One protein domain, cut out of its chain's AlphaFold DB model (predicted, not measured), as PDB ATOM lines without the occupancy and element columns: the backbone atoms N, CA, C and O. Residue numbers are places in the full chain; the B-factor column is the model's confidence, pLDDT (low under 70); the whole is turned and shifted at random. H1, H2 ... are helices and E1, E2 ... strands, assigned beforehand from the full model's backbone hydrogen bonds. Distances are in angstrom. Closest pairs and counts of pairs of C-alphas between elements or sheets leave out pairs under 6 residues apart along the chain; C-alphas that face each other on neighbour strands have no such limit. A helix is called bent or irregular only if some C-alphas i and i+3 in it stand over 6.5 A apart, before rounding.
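This is residues 7 to 145 of the 146 residues of an uncharacterized protein of Butyricicoccus sp. 1XD8-22 (UniProt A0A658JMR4). A twisted sheet of three strands curls round the kinked helix H3 on one face, while the short helix H2 packs over the other face. H1 packs on H2 and reaches away from the sheet, and H4 lies beyond it at the far end, where residues 139 to 145 stick out. The 139 printed residues hold H1, E1, H2, E2, E3, H3 and H4 in that order; the mixed sheet runs E2 E1 E3, and the class is mixed, helices and strands. The whole is compact, with a radius of gyration of the C-alphas of 16.2 A and spans of 48 by 39 by 27 A.

H1, residues 7 to 25, touches H2, residues 61 to 70, at a steep tilt of 48 degrees; their closest C-alphas, Phe 20 and Ala 67, are 4.4 A apart. E1, residues 40 to 48, is parallel to E2, residues 82 to 90, with N 44 and O 85 2.8 A apart, within hydrogen-bond range. E1, H2 and E2 form a strand-helix-strand unit, two parallel neighbour strands with a helix between, its crossover right-handed. E1 is antiparallel to E3, residues 96 to 103, with N 43 and O 100 2.9 A apart. H2 is on the opposite face from H3, residues 104 to 123, whose closest C-alpha to E1 is Arg 104, 4.6 A from that of Val 40. H3 is irregular, C-alphas 116 and 119 being 8.2 A apart, with a kink of 80 degrees near residue 117. H4, residues 131 to 143, is close to H1 but not clearly touching: the closest C-alphas, Tyr 18 and Tyr 134, are 7.9 A apart. Every O i to N i+4 pair is within range in H1 and H2, 11 of 16 in H3 and 8 of 9 in H4.

H1 starts at C-alpha 7 (189.915, 198.464, 201.487) and is 27.3 A long. E1 measures 25.5 A, H2 14.3 A, E2 26.5 A, E3 23.5 A, H3 25.1 A and H4 18.8 A, ending at C-alpha 143 (204.923, 211.546, 203.032).

The C-alphas farthest apart, Asp 112 and Arg 145, are 48.4 A apart. The printed part has no cut; the links H1 to E1, E1 to H2 and H2 to E2 are long. The mean pLDDT of the printed part is 79.7, and residues 125 to 145 are among those under 70.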
ATOM      1  N   ASP A   7     188.501 198.672 201.880       53.09
ATOM      2  CA  ASP A   7     189.915 198.464 201.487       53.09
ATOM      3  C   ASP A   7     190.135 198.273 199.968       53.09
ATOM      4  O   ASP A   7     191.245 198.440 199.452       53.09
ATOM      5  N   ASP A   8     189.084 197.951 199.213       65.06
ATOM      6  CA  ASP A   8     189.186 197.703 197.777       65.06
ATOM      7  C   ASP A   8     189.447 198.973 196.974       65.06
ATOM      8  O   ASP A   8     190.107 198.910 195.942       65.06
ATOM      9  N   GLN A   9     188.988 200.147 197.412       71.06
ATOM     10  CA  GLN A   9     189.216 201.367 196.629       71.06
ATOM     11  C   GLN A   9     190.686 201.785 196.614       71.06
ATOM     12  O   GLN A   9     191.207 202.159 195.559       71.06
ATOM     13  N   GLU A  10     191.368 201.708 197.757       75.19
ATOM     14  CA  GLU A  10     192.792 202.026 197.837       75.19
ATOM     15  C   GLU A  10     193.618 200.995 197.059       75.19
ATOM     16  O   GLU A  10     194.482 201.362 196.257       75.19
ATOM     17  N   TYR A  11     193.271 199.713 197.193       73.62
ATOM     18  CA  TYR A  11     193.898 198.628 196.445       73.62
ATOM     19  C   TYR A  11     193.698 198.753 194.924       73.62
ATOM     20  O   TYR A  11     194.662 198.673 194.158       73.62
ATOM     21  N   LEU A  12     192.475 199.025 194.463       76.19
ATOM     22  CA  LEU A  12     192.171 199.249 193.046       76.19
ATOM     23  C   LEU A  12     192.868 200.504 192.508       76.19
ATOM     24  O   LEU A  12     193.368 200.501 191.380       76.19
ATOM     25  N   SER A  13     192.949 201.569 193.310       79.56
ATOM     26  CA  SER A  13     193.697 202.785 192.971       79.56
ATOM     27  C   SER A  13     195.186 202.486 192.793       79.56
ATOM     28  O   SER A  13     195.791 202.917 191.808       79.56
ATOM     29  N   MET A  14     195.766 201.686 193.688       80.06
ATOM     30  CA  MET A  14     197.153 201.236 193.594       80.06
ATOM     31  C   MET A  14     197.391 200.399 192.329       80.06
ATOM     32  O   MET A  14     198.330 200.690 191.587       80.06
ATOM     33  N   ILE A  15     196.526 199.420 192.032       77.31
ATOM     34  CA  ILE A  15     196.605 198.610 190.802       77.31
ATOM     35  C   ILE A  15     196.549 199.499 189.559       77.31
ATOM     36  O   ILE A  15     197.380 199.375 188.658       77.31
ATOM     37  N   ARG A  16     195.586 200.423 189.507       81.12
ATOM     38  CA  ARG A  16     195.432 201.339 188.375       81.12
ATOM     39  C   ARG A  16     196.692 202.176 188.166       81.12
ATOM     40  O   ARG A  16     197.156 202.297 187.035       81.12
ATOM     41  N   ARG A  17     197.257 202.740 189.239       81.62
ATOM     42  CA  ARG A  17     198.491 203.540 189.167       81.62
ATOM     43  C   ARG A  17     199.693 202.709 188.736       81.62
ATOM     44  O   ARG A  17     200.500 203.206 187.957       81.62
ATOM     45  N   TYR A  18     199.797 201.469 189.215       82.75
ATOM     46  CA  TYR A  18     200.844 200.539 188.803       82.75
ATOM     47  C   TYR A  18     200.834 200.347 187.284       82.75
ATOM     48  O   TYR A  18     201.838 200.626 186.632       82.75
ATOM     49  N   TYR A  19     199.692 199.959 186.706       82.81
ATOM     50  CA  TYR A  19     199.601 199.735 185.261       82.81
ATOM     51  C   TYR A  19     199.819 201.017 184.467       82.81
ATOM     52  O   TYR A  19     200.556 201.007 183.490       82.81
ATOM     53  N   PHE A  20     199.256 202.135 184.927       84.06
ATOM     54  CA  PHE A  20     199.470 203.434 184.300       84.06
ATOM     55  C   PHE A  20     200.954 203.775 184.171       84.06
ATOM     56  O   PHE A  20     201.425 204.132 183.094       84.06
ATOM     57  N   ARG A  21     201.705 203.623 185.262       81.81
ATOM     58  CA  ARG A  21     203.127 203.945 185.279       81.81
ATOM     59  C   ARG A  21     203.957 202.947 184.489       81.81
ATOM     60  O   ARG A  21     204.739 203.375 183.652       81.81
ATOM     61  N   ALA A  22     203.740 201.648 184.694       81.25
ATOM     62  CA  ALA A  22     204.427 200.609 183.934       81.25
ATOM     63  C   ALA A  22     204.256 200.820 182.420       81.25
ATOM     64  O   ALA A  22     205.222 200.715 181.670       81.25
ATOM     65  N   THR A  23     203.053 201.194 181.974       84.31
ATOM     66  CA  THR A  23     202.800 201.505 180.567       84.31
ATOM     67  C   THR A  23     203.515 202.777 180.119       84.31
ATOM     68  O   THR A  23     204.172 202.742 179.087       84.31
ATOM     69  N   LEU A  24     203.432 203.889 180.858       80.75
ATOM     70  CA  LEU A  24     204.106 205.132 180.459       80.75
ATOM     71  C   LEU A  24     205.633 204.987 180.421       80.75
ATOM     72  O   LEU A  24     206.252 205.423 179.453       80.75
ATOM     73  N   ASP A  25     206.222 204.339 181.426       81.69
ATOM     74  CA  ASP A  25     207.673 204.143 181.542       81.69
ATOM     75  C   ASP A  25     208.222 203.199 180.447       81.69
ATOM     76  O   ASP A  25     209.425 203.180 180.189       81.69
ATOM     77  N   SER A  26     207.349 202.451 179.760       79.56
ATOM     78  CA  SER A  26     207.721 201.569 178.643       79.56
ATOM     79  C   SER A  26     207.997 202.312 177.327       79.56
ATOM     80  O   SER A  26     208.510 201.704 176.386       79.56
ATOM     81  N   TYR A  27     207.673 203.607 177.234       78.12
ATOM     82  CA  TYR A  27     207.825 204.396 176.009       78.12
ATOM     83  C   TYR A  27     208.787 205.569 176.195       78.12
ATOM     84  O   TYR A  27     208.692 206.347 177.141       78.12
ATOM     85  N   ASP A  28     209.669 205.762 175.216       79.94
ATOM     86  CA  ASP A  28     210.447 206.992 175.085       79.94
ATOM     87  C   ASP A  28     209.677 208.008 174.228       79.94
ATOM     88  O   ASP A  28     209.817 208.062 173.004       79.94
ATOM     89  N   TYR A  29     208.845 208.823 174.883       77.81
ATOM     90  CA  TYR A  29     208.004 209.830 174.224       77.81
ATOM     91  C   TYR A  29     208.787 210.876 173.428       77.81
ATOM     92  O   TYR A  29     208.238 211.455 172.494       77.81
ATOM     93  N   SER A  30     210.067 211.100 173.744       77.50
ATOM     94  CA  SER A  30     210.905 212.040 172.988       77.50
ATOM     95  C   SER A  30     211.164 211.574 171.549       77.50
ATOM     96  O   SER A  30     211.480 212.385 170.679       77.50
ATOM     97  N   LYS A  31     210.991 210.273 171.286       79.00
ATOM     98  CA  LYS A  31     211.215 209.636 169.984       79.00
ATOM     99  C   LYS A  31     209.929 209.404 169.187       79.00
ATOM    100  O   LYS A  31     210.001 208.884 168.075       79.00
ATOM    101  N   LEU A  32     208.766 209.773 169.726       76.62
ATOM    102  CA  LEU A  32     207.464 209.485 169.126       76.62
ATOM    103  C   LEU A  32     206.796 210.756 168.590       76.62
ATOM    104  O   LEU A  32     206.739 211.781 169.265       76.62
ATOM    105  N   LYS A  33     206.225 210.675 167.382       74.75
ATOM    106  CA  LYS A  33     205.241 211.650 166.890       74.75
ATOM    107  C   LYS A  33     203.849 211.082 167.138       74.75
ATOM    108  O   LYS A  33     203.543 210.009 166.632       74.75
ATOM    109  N   LEU A  34     203.044 211.778 167.937       77.62
ATOM    110  CA  LEU A  34     201.738 211.297 168.391       77.62
ATOM    111  C   LEU A  34     200.567 212.037 167.706       77.62
ATOM    112  O   LEU A  34     200.679 213.249 167.506       77.62
ATOM    113  N   PRO A  35     199.434 211.355 167.419       72.12
ATOM    114  CA  PRO A  35     199.253 209.905 167.530       72.12
ATOM    115  C   PRO A  35     200.112 209.175 166.492       72.12
ATOM    116  O   PRO A  35     200.224 209.615 165.350       72.12
ATOM    117  N   ALA A  36     200.747 208.085 166.916       74.06
ATOM    118  CA  ALA A  36     201.634 207.312 166.055       74.06
ATOM    119  C   ALA A  36     200.844 206.406 165.101       74.06
ATOM    120  O   ALA A  36     201.338 206.089 164.028       74.06
ATOM    121  N   MET A  37     199.632 206.005 165.500       82.31
ATOM    122  CA  MET A  37     198.816 204.997 164.823       82.31
ATOM    123  C   MET A  37     197.337 205.416 164.801       82.31
ATOM    124  O   MET A  37     196.838 206.010 165.759       82.31
ATOM    125  N   SER A  38     196.613 205.103 163.723       81.81
ATOM    126  CA  SER A  38     195.171 205.389 163.592       81.81
ATOM    127  C   SER A  38     194.288 204.213 164.011       81.81
ATOM    128  O   SER A  38     193.296 204.408 164.708       81.81
ATOM    129  N   GLU A  39     194.669 202.998 163.621       90.00
ATOM    130  CA  GLU A  39     193.958 201.756 163.919       90.00
ATOM    131  C   GLU A  39     194.935 200.757 164.523       90.00
ATOM    132  O   GLU A  39     195.989 200.476 163.943       90.00
ATOM    133  N   VAL A  40     194.590 200.202 165.678       92.81
ATOM    134  CA  VAL A  40     195.492 199.352 166.449       92.81
ATOM    135  C   VAL A  40     194.844 198.042 166.862       92.81
ATOM    136  O   VAL A  40     193.631 197.926 167.033       92.81
ATOM    137  N   ALA A  41     195.693 197.050 167.076       93.44
ATOM    138  CA  ALA A  41     195.358 195.847 167.805       93.44
ATOM    139  C   ALA A  41     196.193 195.795 169.088       93.44
ATOM    140  O   ALA A  41     197.416 195.950 169.058       93.44
ATOM    141  N   ILE A  42     195.517 195.587 170.215       93.19
ATOM    142  CA  ILE A  42     196.133 195.346 171.515       93.19
ATOM    143  C   ILE A  42     196.137 193.839 171.747       93.19
ATOM    144  O   ILE A  42     195.085 193.197 171.769       93.19
ATOM    145  N   ILE A  43     197.326 193.277 171.915       94.25
ATOM    146  CA  ILE A  43     197.530 191.842 172.083       94.25
ATOM    147  C   ILE A  43     197.955 191.596 173.525       94.25
ATOM    148  O   ILE A  43     199.018 192.048 173.950       94.25
ATOM    149  N   PHE A  44     197.115 190.888 174.273       92.88
ATOM    150  CA  PHE A  44     197.363 190.457 175.641       92.88
ATOM    151  C   PHE A  44     197.939 189.051 175.615       92.88
ATOM    152  O   PHE A  44     197.237 188.085 175.327       92.88
ATOM    153  N   VAL A  45     199.220 188.943 175.935       92.12
ATOM    154  CA  VAL A  45     199.928 187.671 175.992       92.12
ATOM    155  C   VAL A  45     200.080 187.271 177.446       92.12
ATOM    156  O   VAL A  45     200.768 187.941 178.215       92.12
ATOM    157  N   GLN A  46     199.398 186.201 177.827       90.81
ATOM    158  CA  GLN A  46     199.415 185.657 179.176       90.81
ATOM    159  C   GLN A  46     200.372 184.478 179.216       90.81
ATOM    160  O   GLN A  46     200.216 183.510 178.474       90.81
ATOM    161  N   TYR A  47     201.373 184.586 180.073       89.94
ATOM    162  CA  TYR A  47     202.339 183.538 180.319       89.94
ATOM    163  C   TYR A  47     201.972 182.828 181.615       89.94
ATOM    164  O   TYR A  47     201.769 183.482 182.643       89.94
ATOM    165  N   PHE A  48     201.871 181.505 181.543       88.81
ATOM    166  CA  PHE A  48     201.490 180.647 182.657       88.81
ATOM    167  C   PHE A  48     202.637 179.720 183.031       88.81
ATOM    168  O   PHE A  48     203.250 179.127 182.154       88.81
ATOM    169  N   ILE A  49     202.882 179.539 184.324       87.94
ATOM    170  CA  ILE A  49     203.930 178.653 184.846       87.94
ATOM    171  C   ILE A  49     203.597 177.169 184.732       87.94
ATOM    172  O   ILE A  49     204.473 176.310 184.800       87.94
ATOM    173  N   ASP A  50     202.317 176.845 184.566       84.88
ATOM    174  CA  ASP A  50     201.852 175.478 184.424       84.88
ATOM    175  C   ASP A  50     200.810 175.339 183.312       84.88
ATOM    176  O   ASP A  50     200.139 176.288 182.917       84.88
ATOM    177  N   ASN A  51     200.644 174.105 182.837       79.06
ATOM    178  CA  ASN A  51     199.633 173.743 181.842       79.06
ATOM    179  C   ASN A  51     198.238 173.548 182.463       79.06
ATOM    180  O   ASN A  51     197.422 172.787 181.934       79.06
ATOM    181  N   LYS A  52     197.947 174.165 183.617       81.94
ATOM    182  CA  LYS A  52     196.588 174.097 184.163       81.94
ATOM    183  C   LYS A  52     195.667 174.930 183.285       81.94
ATOM    184  O   LYS A  52     196.011 176.035 182.880       81.94
ATOM    185  N   ILE A  53     194.471 174.404 183.039       71.81
ATOM    186  CA  ILE A  53     193.426 175.143 182.335       71.81
ATOM    187  C   ILE A  53     193.070 176.361 183.189       71.81
ATOM    188  O   ILE A  53     192.621 176.224 184.329       71.81
ATOM    189  N   ARG A  54     193.309 177.543 182.632       73.62
ATOM    190  CA  ARG A  54     192.956 178.838 183.203       73.62
ATOM    191  C   ARG A  54     192.262 179.634 182.113       73.62
ATOM    192  O   ARG A  54     192.618 179.520 180.939       73.62
ATOM    193  N   ASP A  55     191.276 180.421 182.509       73.19
ATOM    194  CA  ASP A  55     190.675 181.377 181.596       73.19
ATOM    195  C   ASP A  55     191.724 182.437 181.238       73.19
ATOM    196  O   ASP A  55     192.533 182.851 182.069       73.19
ATOM    197  N   LEU A  56     191.705 182.899 179.987       68.94
ATOM    198  CA  LEU A  56     192.502 184.050 179.549       68.94
ATOM    199  C   LEU A  56     191.878 185.370 180.049       68.94
ATOM    200  O   LEU A  56     192.022 186.421 179.422       68.94
ATOM    201  N   ASP A  57     191.149 185.349 181.161       64.69
ATOM    202  CA  ASP A  57     190.438 186.497 181.699       64.69
ATOM    203  C   ASP A  57     191.342 187.313 182.635       64.69
ATOM    204  O   ASP A  57     191.304 187.245 183.863       64.69
ATOM    205  N   ASN A  58     192.153 188.199 182.060       65.19
ATOM    206  CA  ASN A  58     192.855 189.163 182.896       65.19
ATOM    207  C   ASN A  58     191.861 190.189 183.471       65.19
ATOM    208  O   ASN A  58     191.450 191.134 182.792       65.19
ATOM    209  N   ARG A  59     191.536 190.064 184.763       70.25
ATOM    210  CA  ARG A  59     190.678 191.014 185.503       70.25
ATOM    211  C   ARG A  59     191.180 192.462 185.458       70.25
ATOM    212  O   ARG A  59     190.392 193.388 185.636       70.25
ATOM    213  N   ASN A  60     192.466 192.665 185.176       77.06
ATOM    214  CA  ASN A  60     193.095 193.980 185.082       77.06
ATOM    215  C   ASN A  60     193.152 194.543 183.653       77.06
ATOM    216  O   ASN A  60     193.698 195.630 183.454       77.06
ATOM    217  N   LYS A  61     192.581 193.850 182.656       83.00
ATOM    218  CA  LYS A  61     192.613 194.249 181.239       83.00
ATOM    219  C   LYS A  61     192.139 195.684 181.017       83.00
ATOM    220  O   LYS A  61     192.796 196.438 180.307       83.00
ATOM    221  N   LYS A  62     191.068 196.090 181.708       83.88
ATOM    222  CA  LYS A  62     190.548 197.462 181.663       83.88
ATOM    223  C   LYS A  62     191.594 198.497 182.093       83.88
ATOM    224  O   LYS A  62     191.779 199.493 181.409       83.88
ATOM    225  N   TYR A  63     192.315 198.251 183.188       84.94
ATOM    226  CA  TYR A  63     193.330 199.187 183.681       84.94
ATOM    227  C   TYR A  63     194.517 199.313 182.725       84.94
ATOM    228  O   TYR A  63     195.056 200.405 182.568       84.94
ATOM    229  N   ILE A  64     194.898 198.214 182.071       87.06
ATOM    230  CA  ILE A  64     195.951 198.213 181.051       87.06
ATOM    231  C   ILE A  64     195.493 198.986 179.810       87.06
ATOM    232  O   ILE A  64     196.233 199.828 179.315       87.06
ATOM    233  N   GLN A  65     194.271 198.753 179.325       87.19
ATOM    234  CA  GLN A  65     193.718 199.491 178.183       87.19
ATOM    235  C   GLN A  65     193.616 200.990 178.472       87.19
ATOM    236  O   GLN A  65     194.045 201.797 177.649       87.19
ATOM    237  N   ASP A  66     193.129 201.365 179.657       85.75
ATOM    238  CA  ASP A  66     193.083 202.760 180.093       85.75
ATOM    239  C   ASP A  66     194.498 203.364 180.106       85.75
ATOM    240  O   ASP A  66     194.723 204.439 179.548       85.75
ATOM    241  N   ALA A  67     195.476 202.665 180.691       86.75
ATOM    242  CA  ALA A  67     196.871 203.101 180.719       86.75
ATOM    243  C   ALA A  67     197.447 203.314 179.310       86.75
ATOM    244  O   ALA A  67     198.064 204.348 179.050       86.75
ATOM    245  N   ILE A  68     197.193 202.385 178.384       87.88
ATOM    246  CA  ILE A  68     197.620 202.498 176.986       87.88
ATOM    247  C   ILE A  68     196.935 203.688 176.317       87.88
ATOM    248  O   ILE A  68     197.607 204.476 175.659       87.88
ATOM    249  N   ARG A  69     195.633 203.898 176.516       85.44
ATOM    250  CA  ARG A  69     194.926 205.068 175.971       85.44
ATOM    251  C   ARG A  69     195.591 206.377 176.405       85.44
ATOM    252  O   ARG A  69     195.722 207.312 175.613       85.44
ATOM    253  N   HIS A  70     196.066 206.445 177.645       85.44
ATOM    254  CA  HIS A  70     196.750 207.627 178.162       85.44
ATOM    255  C   HIS A  70     198.123 207.899 177.529       85.44
ATOM    256  O   HIS A  70     198.568 209.046 177.565       85.44
ATOM    257  N   THR A  71     198.745 206.913 176.876       83.56
ATOM    258  CA  THR A  71     199.969 207.114 176.075       83.56
ATOM    259  C   THR A  71     199.722 207.953 174.818       83.56
ATOM    260  O   THR A  71     200.659 208.521 174.264       83.56
ATOM    261  N   ARG A  72     198.467 208.035 174.343       84.12
ATOM    262  CA  ARG A  72     198.086 208.665 173.063       84.12
ATOM    263  C   ARG A  72     198.821 208.093 171.841       84.12
ATOM    264  O   ARG A  72     198.932 208.773 170.822       84.12
ATOM    265  N   LEU A  73     199.309 206.850 171.922       83.00
ATOM    266  CA  LEU A  73     199.884 206.131 170.777       83.00
ATOM    267  C   LEU A  73     198.891 206.004 169.621       83.00
ATOM    268  O   LEU A  73     199.298 206.058 168.463       83.00
ATOM    269  N   TYR A  74     197.605 205.896 169.945       81.81
ATOM    270  CA  TYR A  74     196.501 205.968 169.001       81.81
ATOM    271  C   TYR A  74     195.452 206.988 169.455       81.81
ATOM    272  O   TYR A  74     195.419 207.388 170.621       81.81
ATOM    273  N   GLY A  75     194.647 207.462 168.501       71.75
ATOM    274  CA  GLY A  75     193.741 208.597 168.700       71.75
ATOM    275  C   GLY A  75     192.433 208.266 169.424       71.75
ATOM    276  O   GLY A  75     192.116 208.900 170.428       71.75
ATOM    277  N   ASP A  76     191.667 207.305 168.908       72.38
ATOM    278  CA  ASP A  76     190.313 206.981 169.374       72.38
ATOM    279  C   ASP A  76     190.210 205.495 169.752       72.38
ATOM    280  O   ASP A  76     190.758 204.638 169.061       72.38
ATOM    281  N   ASP A  77     189.532 205.203 170.865       67.88
ATOM    282  CA  ASP A  77     189.339 203.853 171.403       67.88
ATOM    283  C   ASP A  77     188.009 203.210 171.002       67.88
ATOM    284  O   ASP A  77     187.618 202.172 171.541       67.88
ATOM    285  N   SER A  78     187.321 203.808 170.032       76.62
ATOM    286  CA  SER A  78     186.153 203.213 169.405       76.62
ATOM    287  C   SER A  78     186.426 201.789 168.914       76.62
ATOM    288  O   SER A  78     187.504 201.437 168.427       76.62
ATOM    289  N   TRP A  79     185.391 200.952 169.010       72.19
ATOM    290  CA  TRP A  79     185.445 199.531 168.654       72.19
ATOM    291  C   TRP A  79     185.911 199.278 167.209       72.19
ATOM    292  O   TRP A  79     186.412 198.198 166.902       72.19
ATOM    293  N   HIS A  80     185.758 200.264 166.318       79.69
ATOM    294  CA  HIS A  80     186.206 200.170 164.931       79.69
ATOM    295  C   HIS A  80     187.710 200.438 164.756       79.69
ATOM    296  O   HIS A  80     188.276 200.001 163.754       79.69
ATOM    297  N   ASN A  81     188.352 201.116 165.712       83.56
ATOM    298  CA  ASN A  81     189.768 201.485 165.676       83.56
ATOM    299  C   ASN A  81     190.646 200.605 166.564       83.56
ATOM    300  O   ASN A  81     191.842 200.502 166.301       83.56
ATOM    301  N   VAL A  82     190.078 199.970 167.593       88.50
ATOM    302  CA  VAL A  82     190.834 199.148 168.547       88.50
ATOM    303  C   VAL A  82     190.318 197.719 168.560       88.50
ATOM    304  O   VAL A  82     189.189 197.445 168.964       88.50
ATOM    305  N   TRP A  83     191.179 196.787 168.165       91.38
ATOM    306  CA  TRP A  83     190.937 195.354 168.319       91.38
ATOM    307  C   TRP A  83     191.676 194.806 169.533       91.38
ATOM    308  O   TRP A  83     192.747 195.291 169.890       91.38
ATOM    309  N   ASN A  84     191.109 193.781 170.165       90.25
ATOM    310  CA  ASN A  84     191.741 193.075 171.274       90.25
ATOM    311  C   ASN A  84     191.936 191.609 170.903       90.25
ATOM    312  O   ASN A  84     190.999 190.966 170.433       90.25
ATOM    313  N   LEU A  85     193.134 191.096 171.156       92.25
ATOM    314  CA  LEU A  85     193.484 189.691 170.996       92.25
ATOM    315  C   LEU A  85     194.073 189.181 172.310       92.25
ATOM    316  O   LEU A  85     194.908 189.857 172.905       92.25
ATOM    317  N   ASP A  86     193.653 188.000 172.753       91.69
ATOM    318  CA  ASP A  86     194.229 187.319 173.912       91.69
ATOM    319  C   ASP A  86     194.941 186.049 173.446       91.69
ATOM    320  O   ASP A  86     194.416 185.289 172.631       91.69
ATOM    321  N   MET A  87     196.148 185.830 173.957       91.62
ATOM    322  CA  MET A  87     196.982 184.669 173.663       91.62
ATOM    323  C   MET A  87     197.559 184.108 174.959       91.62
ATOM    324  O   MET A  87     197.809 184.855 175.905       91.62
ATOM    325  N   GLY A  88     197.782 182.796 174.985       91.00
ATOM    326  CA  GLY A  88     198.403 182.096 176.104       91.00
ATOM    327  C   GLY A  88     199.681 181.387 175.669       91.00
ATOM    328  O   GLY A  88     199.677 180.713 174.640       91.00
ATOM    329  N   PHE A  89     200.739 181.505 176.466       91.38
ATOM    330  CA  PHE A  89     201.960 180.710 176.338       91.38
ATOM    331  C   PHE A  89     202.366 180.130 177.695       91.38
ATOM    332  O   PHE A  89     201.958 180.619 178.750       91.38
ATOM    333  N   LEU A  90     203.181 179.079 177.661       89.38
ATOM    334  CA  LEU A  90     203.841 178.544 178.847       89.38
ATOM    335  C   LEU A  90     205.089 179.389 179.148       89.38
ATOM    336  O   LEU A  90     205.798 179.803 178.235       89.38
ATOM    337  N   ASP A  91     205.355 179.634 180.423       88.50
ATOM    338  CA  ASP A  91     206.606 180.190 180.926       88.50
ATOM    339  C   ASP A  91     206.995 179.483 182.220       88.50
ATOM    340  O   ASP A  91     206.492 179.821 183.285       88.50
ATOM    341  N   GLU A  92     207.930 178.541 182.137       84.94
ATOM    342  CA  GLU A  92     208.374 177.729 183.277       84.94
ATOM    343  C   GLU A  92     208.952 178.552 184.447       84.94
ATOM    344  O   GLU A  92     209.098 178.026 185.551       84.94
ATOM    345  N   GLU A  93     209.264 179.836 184.239       85.62
ATOM    346  CA  GLU A  93     209.816 180.706 185.277       85.62
ATOM    347  C   GLU A  93     208.742 181.397 186.130       85.62
ATOM    348  O   GLU A  93     208.869 181.436 187.359       85.62
ATOM    349  N   LYS A  94     207.711 181.999 185.514       83.62
ATOM    350  CA  LYS A  94     206.726 182.827 186.232       83.62
ATOM    351  C   LYS A  94     205.441 183.112 185.452       83.62
ATOM    352  O   LYS A  94     205.443 183.341 184.245       83.62
ATOM    353  N   ASP A  95     204.357 183.291 186.203       84.94
ATOM    354  CA  ASP A  95     203.130 183.896 185.682       84.94
ATOM    355  C   ASP A  95     203.356 185.393 185.411       84.94
ATOM    356  O   ASP A  95     203.739 186.152 186.309       84.94
ATOM    357  N   HIS A  96     203.100 185.844 184.183       86.25
ATOM    358  CA  HIS A  96     203.159 187.265 183.845       86.25
ATOM    359  C   HIS A  96     202.354 187.593 182.585       86.25
ATOM    360  O   HIS A  96     201.817 186.720 181.909       86.25
ATOM    361  N   ILE A  97     202.241 188.886 182.278       86.50
ATOM    362  CA  ILE A  97     201.522 189.366 181.099       86.50
ATOM    363  C   ILE A  97     202.419 190.317 180.328       86.50
ATOM    364  O   ILE A  97     203.019 191.220 180.912       86.50
ATOM    365  N   GLN A  98     202.467 190.125 179.015       90.00
ATOM    366  CA  GLN A  98     203.070 191.056 178.075       90.00
ATOM    367  C   GLN A  98     201.977 191.625 177.182       90.00
ATOM    368  O   GLN A  98     201.081 190.907 176.740       90.00
ATOM    369  N   VAL A  99     202.016 192.937 176.964       90.50
ATOM    370  CA  VAL A  99     201.011 193.623 176.154       90.50
ATOM    371  C   VAL A  99     201.709 194.315 175.003       90.50
ATOM    372  O   VAL A  99     202.631 195.102 175.212       90.50
ATOM    373  N   TYR A 100     201.242 194.027 173.795       91.44
ATOM    374  CA  TYR A 100     201.738 194.639 172.573       91.44
ATOM    375  C   TYR A 100     200.659 195.522 171.968       91.44
ATOM    376  O   TYR A 100     199.484 195.159 171.950       91.44
ATOM    377  N   VAL A 101     201.073 196.674 171.452       91.06
ATOM    378  CA  VAL A 101     200.216 197.576 170.683       91.06
ATOM    379  C   VAL A 101     200.812 197.661 169.292       91.06
ATOM    380  O   VAL A 101     201.959 198.081 169.140       91.06
ATOM    381  N   VAL A 102     200.051 197.230 168.294       91.88
ATOM    382  CA  VAL A 102     200.498 197.189 166.898       91.88
ATOM    383  C   VAL A 102     199.485 197.874 166.002       91.88
ATOM    384  O   VAL A 102     198.288 197.837 166.283       91.88
ATOM    385  N   GLU A 103     199.939 198.469 164.901       92.00
ATOM    386  CA  GLU A 103     199.020 198.914 163.854       92.00
ATOM    387  C   GLU A 103     198.253 197.723 163.290       92.00
ATOM    388  O   GLU A 103     198.831 196.667 163.017       92.00
ATOM    389  N   ARG A 104     196.949 197.899 163.067       91.69
ATOM    390  CA  ARG A 104     196.062 196.811 162.646       91.69
ATOM    391  C   ARG A 104     196.507 196.149 161.340       91.69
ATOM    392  O   ARG A 104     196.380 194.936 161.206       91.69
ATOM    393  N   ILE A 105     197.084 196.915 160.413       93.12
ATOM    394  CA  ILE A 105     197.629 196.394 159.148       93.12
ATOM    395  C   ILE A 105     198.751 195.363 159.356       93.12
ATOM    396  O   ILE A 105     198.924 194.464 158.538       93.12
ATOM    397  N   ASN A 106     199.470 195.449 160.477       94.31
ATOM    398  CA  ASN A 106     200.572 194.559 160.828       94.31
ATOM    399  C   ASN A 106     200.141 193.414 161.756       94.31
ATOM    400  O   ASN A 106     200.979 192.608 162.151       94.31
ATOM    401  N   LEU A 107     198.855 193.319 162.122       94.25
ATOM    402  CA  LEU A 107     198.388 192.346 163.112       94.25
ATOM    403  C   LEU A 107     198.735 190.906 162.713       94.25
ATOM    404  O   LEU A 107     199.321 190.181 163.509       94.25
ATOM    405  N   SER A 108     198.410 190.497 161.483       94.75
ATOM    406  CA  SER A 108     198.626 189.110 161.044       94.75
ATOM    407  C   SER A 108     200.107 188.730 161.061       94.75
ATOM    408  O   SER A 108     200.472 187.698 161.617       94.75
ATOM    409  N   SER A 109     200.968 189.573 160.486       95.75
ATOM    410  CA  SER A 109     202.407 189.308 160.423       95.75
ATOM    411  C   SER A 109     203.046 189.334 161.810       95.75
ATOM    412  O   SER A 109     203.937 188.533 162.098       95.75
ATOM    413  N   PHE A 110     202.572 190.218 162.690       95.56
ATOM    414  CA  PHE A 110     203.050 190.283 164.061       95.56
ATOM    415  C   PHE A 110     202.618 189.070 164.887       95.56
ATOM    416  O   PHE A 110     203.427 188.564 165.656       95.56
ATOM    417  N   VAL A 111     201.394 188.562 164.717       95.81
ATOM    418  CA  VAL A 111     200.948 187.330 165.391       95.81
ATOM    419  C   VAL A 111     201.812 186.144 164.968       95.81
ATOM    420  O   VAL A 111     202.302 185.417 165.832       95.81
ATOM    421  N   ASP A 112     202.087 185.989 163.672       96.00
ATOM    422  CA  ASP A 112     202.977 184.931 163.179       96.00
ATOM    423  C   ASP A 112     204.394 185.049 163.755       96.00
ATOM    424  O   ASP A 112     205.020 184.046 164.111       96.00
ATOM    425  N   PHE A 113     204.908 186.276 163.851       95.38
ATOM    426  CA  PHE A 113     206.200 186.557 164.468       95.38
ATOM    427  C   PHE A 113     206.193 186.221 165.965       95.38
ATOM    428  O   PHE A 113     207.090 185.531 166.448       95.38
ATOM    429  N   LEU A 114     205.164 186.657 166.690       94.25
ATOM    430  CA  LEU A 114     204.999 186.429 168.120       94.25
ATOM    431  C   LEU A 114     204.946 184.931 168.434       94.25
ATOM    432  O   LEU A 114     205.706 184.473 169.279       94.25
ATOM    433  N   ILE A 115     204.146 184.148 167.705       94.94
ATOM    434  CA  ILE A 115     204.062 182.687 167.887       94.94
ATOM    435  C   ILE A 115     205.431 182.018 167.706       94.94
ATOM    436  O   ILE A 115     205.760 181.082 168.427       94.94
ATOM    437  N   LYS A 116     206.253 182.490 166.764       95.19
ATOM    438  CA  LYS A 116     207.578 181.909 166.496       95.19
ATOM    439  C   LYS A 116     208.657 182.357 167.480       95.19
ATOM    440  O   LYS A 116     209.663 181.665 167.627       95.19
ATOM    441  N   HIS A 117     208.491 183.521 168.106       93.56
ATOM    442  CA  HIS A 117     209.566 184.199 168.833       93.56
ATOM    443  C   HIS A 117     209.214 184.597 170.276       93.56
ATOM    444  O   HIS A 117     210.018 185.278 170.916       93.56
ATOM    445  N   HIS A 118     208.069 184.161 170.815       91.56
ATOM    446  CA  HIS A 118     207.607 184.548 172.154       91.56
ATOM    447  C   HIS A 118     208.621 184.241 173.265       91.56
ATOM    448  O   HIS A 118     208.761 185.056 174.170       91.56
ATOM    449  N   GLU A 119     209.372 183.135 173.192       89.31
ATOM    450  CA  GLU A 119     210.408 182.803 174.188       89.31
ATOM    451  C   GLU A 119     211.534 183.839 174.240       89.31
ATOM    452  O   GLU A 119     212.014 184.212 175.310       89.31
ATOM    453  N   LYS A 120     211.943 184.353 173.078       88.19
ATOM    454  CA  LYS A 120     212.972 185.390 173.005       88.19
ATOM    455  C   LYS A 120     212.428 186.730 173.503       88.19
ATOM    456  O   LYS A 120     213.082 187.400 174.297       88.19
ATOM    457  N   LEU A 121     211.224 187.099 173.063       85.94
ATOM    458  CA  LEU A 121     210.565 188.349 173.459       85.94
ATOM    459  C   LEU A 121     210.295 188.403 174.968       85.94
ATOM    460  O   LEU A 121     210.436 189.460 175.586       85.94
ATOM    461  N   LYS A 122     209.989 187.250 175.570       84.31
ATOM    462  CA  LYS A 122     209.856 187.080 177.015       84.31
ATOM    463  C   LYS A 122     211.088 187.595 177.768       84.31
ATOM    464  O   LYS A 122     210.961 188.426 178.670       84.31
ATOM    465  N   ALA A 123     212.275 187.157 177.345       77.81
ATOM    466  CA  ALA A 123     213.552 187.445 178.000       77.81
ATOM    467  C   ALA A 123     214.045 188.895 177.824       77.81
ATOM    468  O   ALA A 123     214.818 189.389 178.643       77.81
ATOM    469  N   GLU A 124     213.610 189.596 176.773       71.06
ATOM    470  CA  GLU A 124     214.082 190.953 176.449       71.06
ATOM    471  C   GLU A 124     213.398 192.065 177.266       71.06
ATOM    472  O   GLU A 124     213.795 193.234 177.189       71.06
ATOM    473  N   THR A 125     212.404 191.731 178.095       62.81
ATOM    474  CA  THR A 125     211.731 192.717 178.947       62.81
ATOM    475  C   THR A 125     212.639 193.193 180.087       62.81
ATOM    476  O   THR A 125     212.897 192.494 181.068       62.81
ATOM    477  N   LYS A 126     213.152 194.426 179.966       55.06
ATOM    478  CA  LYS A 126     213.950 195.076 181.015       55.06
ATOM    479  C   LYS A 126     213.059 195.474 182.191       55.06
ATOM    480  O   LYS A 126     212.152 196.276 182.023       55.06
ATOM    481  N   TYR A 127     213.390 194.921 183.360       53.53
ATOM    482  CA  TYR A 127     213.021 195.335 184.718       53.53
ATOM    483  C   TYR A 127     211.617 195.944 184.890       53.53
ATOM    484  O   TYR A 127     211.394 197.138 184.697       53.53
ATOM    485  N   LEU A 128     210.690 195.121 185.381       56.09
ATOM    486  CA  LEU A 128     209.502 195.600 186.080       56.09
ATOM    487  C   LEU A 128     209.871 195.754 187.563       56.09
ATOM    488  O   LEU A 128     210.361 194.780 188.143       56.09
ATOM    489  N   PRO A 129     209.650 196.923 188.192       56.78
ATOM    490  CA  PRO A 129     209.898 197.071 189.617       56.78
ATOM    491  C   PRO A 129     209.063 196.051 190.394       56.78
ATOM    492  O   PRO A 129     207.879 195.842 190.107       56.78
ATOM    493  N   THR A 130     209.674 195.407 191.380       59.28
ATOM    494  CA  THR A 130     208.991 194.456 192.259       59.28
ATOM    495  C   THR A 130     207.861 195.148 193.021       59.28
ATOM    496  O   THR A 130     207.874 196.364 193.239       59.28
ATOM    497  N   LYS A 131     206.877 194.370 193.491       58.22
ATOM    498  CA  LYS A 131     205.802 194.881 194.358       58.22
ATOM    499  C   LYS A 131     206.370 195.667 195.545       58.22
ATOM    500  O   LYS A 131     205.827 196.703 195.903       58.22
ATOM    501  N   GLU A 132     207.467 195.208 196.136       62.66
ATOM    502  CA  GLU A 132     208.128 195.850 197.278       62.66
ATOM    503  C   GLU A 132     208.797 197.176 196.909       62.66
ATOM    504  O   GLU A 132     208.695 198.147 197.662       62.66
ATOM    505  N   GLU A 133     209.445 197.251 195.747       64.44
ATOM    506  CA  GLU A 133     209.984 198.505 195.217       64.44
ATOM    507  C   GLU A 133     208.853 199.500 194.933       64.44
ATOM    508  O   GLU A 133     208.945 200.660 195.339       64.44
ATOM    509  N   TYR A 134     207.737 199.036 194.369       65.06
ATOM    510  CA  TYR A 134     206.535 199.850 194.185       65.06
ATOM    511  C   TYR A 134     205.932 200.336 195.509       65.06
ATOM    512  O   TYR A 134     205.639 201.524 195.652       65.06
ATOM    513  N   MET A 135     205.785 199.458 196.504       65.06
ATOM    514  CA  MET A 135     205.245 199.821 197.821       65.06
ATOM    515  C   MET A 135     206.133 200.852 198.532       65.06
ATOM    516  O   MET A 135     205.619 201.794 199.134       65.06
ATOM    517  N   LYS A 136     207.465 200.743 198.411       67.75
ATOM    518  CA  LYS A 136     208.410 201.750 198.929       67.75
ATOM    519  C   LYS A 136     208.246 203.112 198.250       67.75
ATOM    520  O   LYS A 136     208.385 204.137 198.916       67.75
ATOM    521  N   TYR A 137     207.945 203.145 196.951       59.47
ATOM    522  CA  TYR A 137     207.669 204.389 196.228       59.47
ATOM    523  C   TYR A 137     206.349 205.042 196.666       59.47
ATOM    524  O   TYR A 137     206.331 206.242 196.942       59.47
ATOM    525  N   PHE A 138     205.268 204.270 196.815       57.31
ATOM    526  CA  PHE A 138     203.977 204.807 197.273       57.31
ATOM    527  C   PHE A 138     203.995 205.258 198.738       57.31
ATOM    528  O   PHE A 138     203.398 206.283 199.073       57.31
ATOM    529  N   ALA A 139     204.753 204.572 199.600       59.78
ATOM    530  CA  ALA A 139     204.991 205.031 200.966       59.78
ATOM    531  C   ALA A 139     205.689 206.408 200.999       59.78
ATOM    532  O   ALA A 139     205.372 207.237 201.849       59.78
ATOM    533  N   LYS A 140     206.594 206.692 200.048       55.03
ATOM    534  CA  LYS A 140     207.282 207.991 199.940       55.03
ATOM    535  C   LYS A 140     206.394 209.112 199.389       55.03
ATOM    536  O   LYS A 140     206.468 210.226 199.904       55.03
ATOM    537  N   GLU A 141     205.538 208.854 198.397       53.22
ATOM    538  CA  GLU A 141     204.625 209.884 197.859       53.22
ATOM    539  C   GLU A 141     203.613 210.387 198.899       53.22
ATOM    540  O   GLU A 141     203.318 211.583 198.941       53.22
ATOM    541  N   ASN A 142     203.128 209.511 199.784       48.25
ATOM    542  CA  ASN A 142     202.198 209.893 200.852       48.25
ATOM    543  C   ASN A 142     202.851 210.744 201.958       48.25
ATOM    544  O   ASN A 142     202.156 211.483 202.653       48.25
ATOM    545  N   HIS A 143     204.179 210.695 202.099       44.97
ATOM    546  CA  HIS A 143     204.923 211.546 203.032       44.97
ATOM    547  C   HIS A 143     205.267 212.923 202.455       44.97
ATOM    548  O   HIS A 143     205.476 213.856 203.223       44.97
ATOM    549  N   SER A 144     205.286 213.074 201.128       43.78
ATOM    550  CA  SER A 144     205.599 214.346 200.463       43.78
ATOM    551  C   SER A 144     204.381 215.266 200.267       43.78
ATOM    552  O   SER A 144     204.521 216.343 199.693       43.78
ATOM    553  N   ARG A 145     203.188 214.841 200.709       43.94
ATOM    554  CA  ARG A 145     201.924 215.603 200.651       43.94
ATOM    555  C   ARG A 145     201.446 216.086 202.030       43.94
ATOM    556  O   ARG A 145     200.246 216.278 202.217       43.94
TER     557      ARG A 145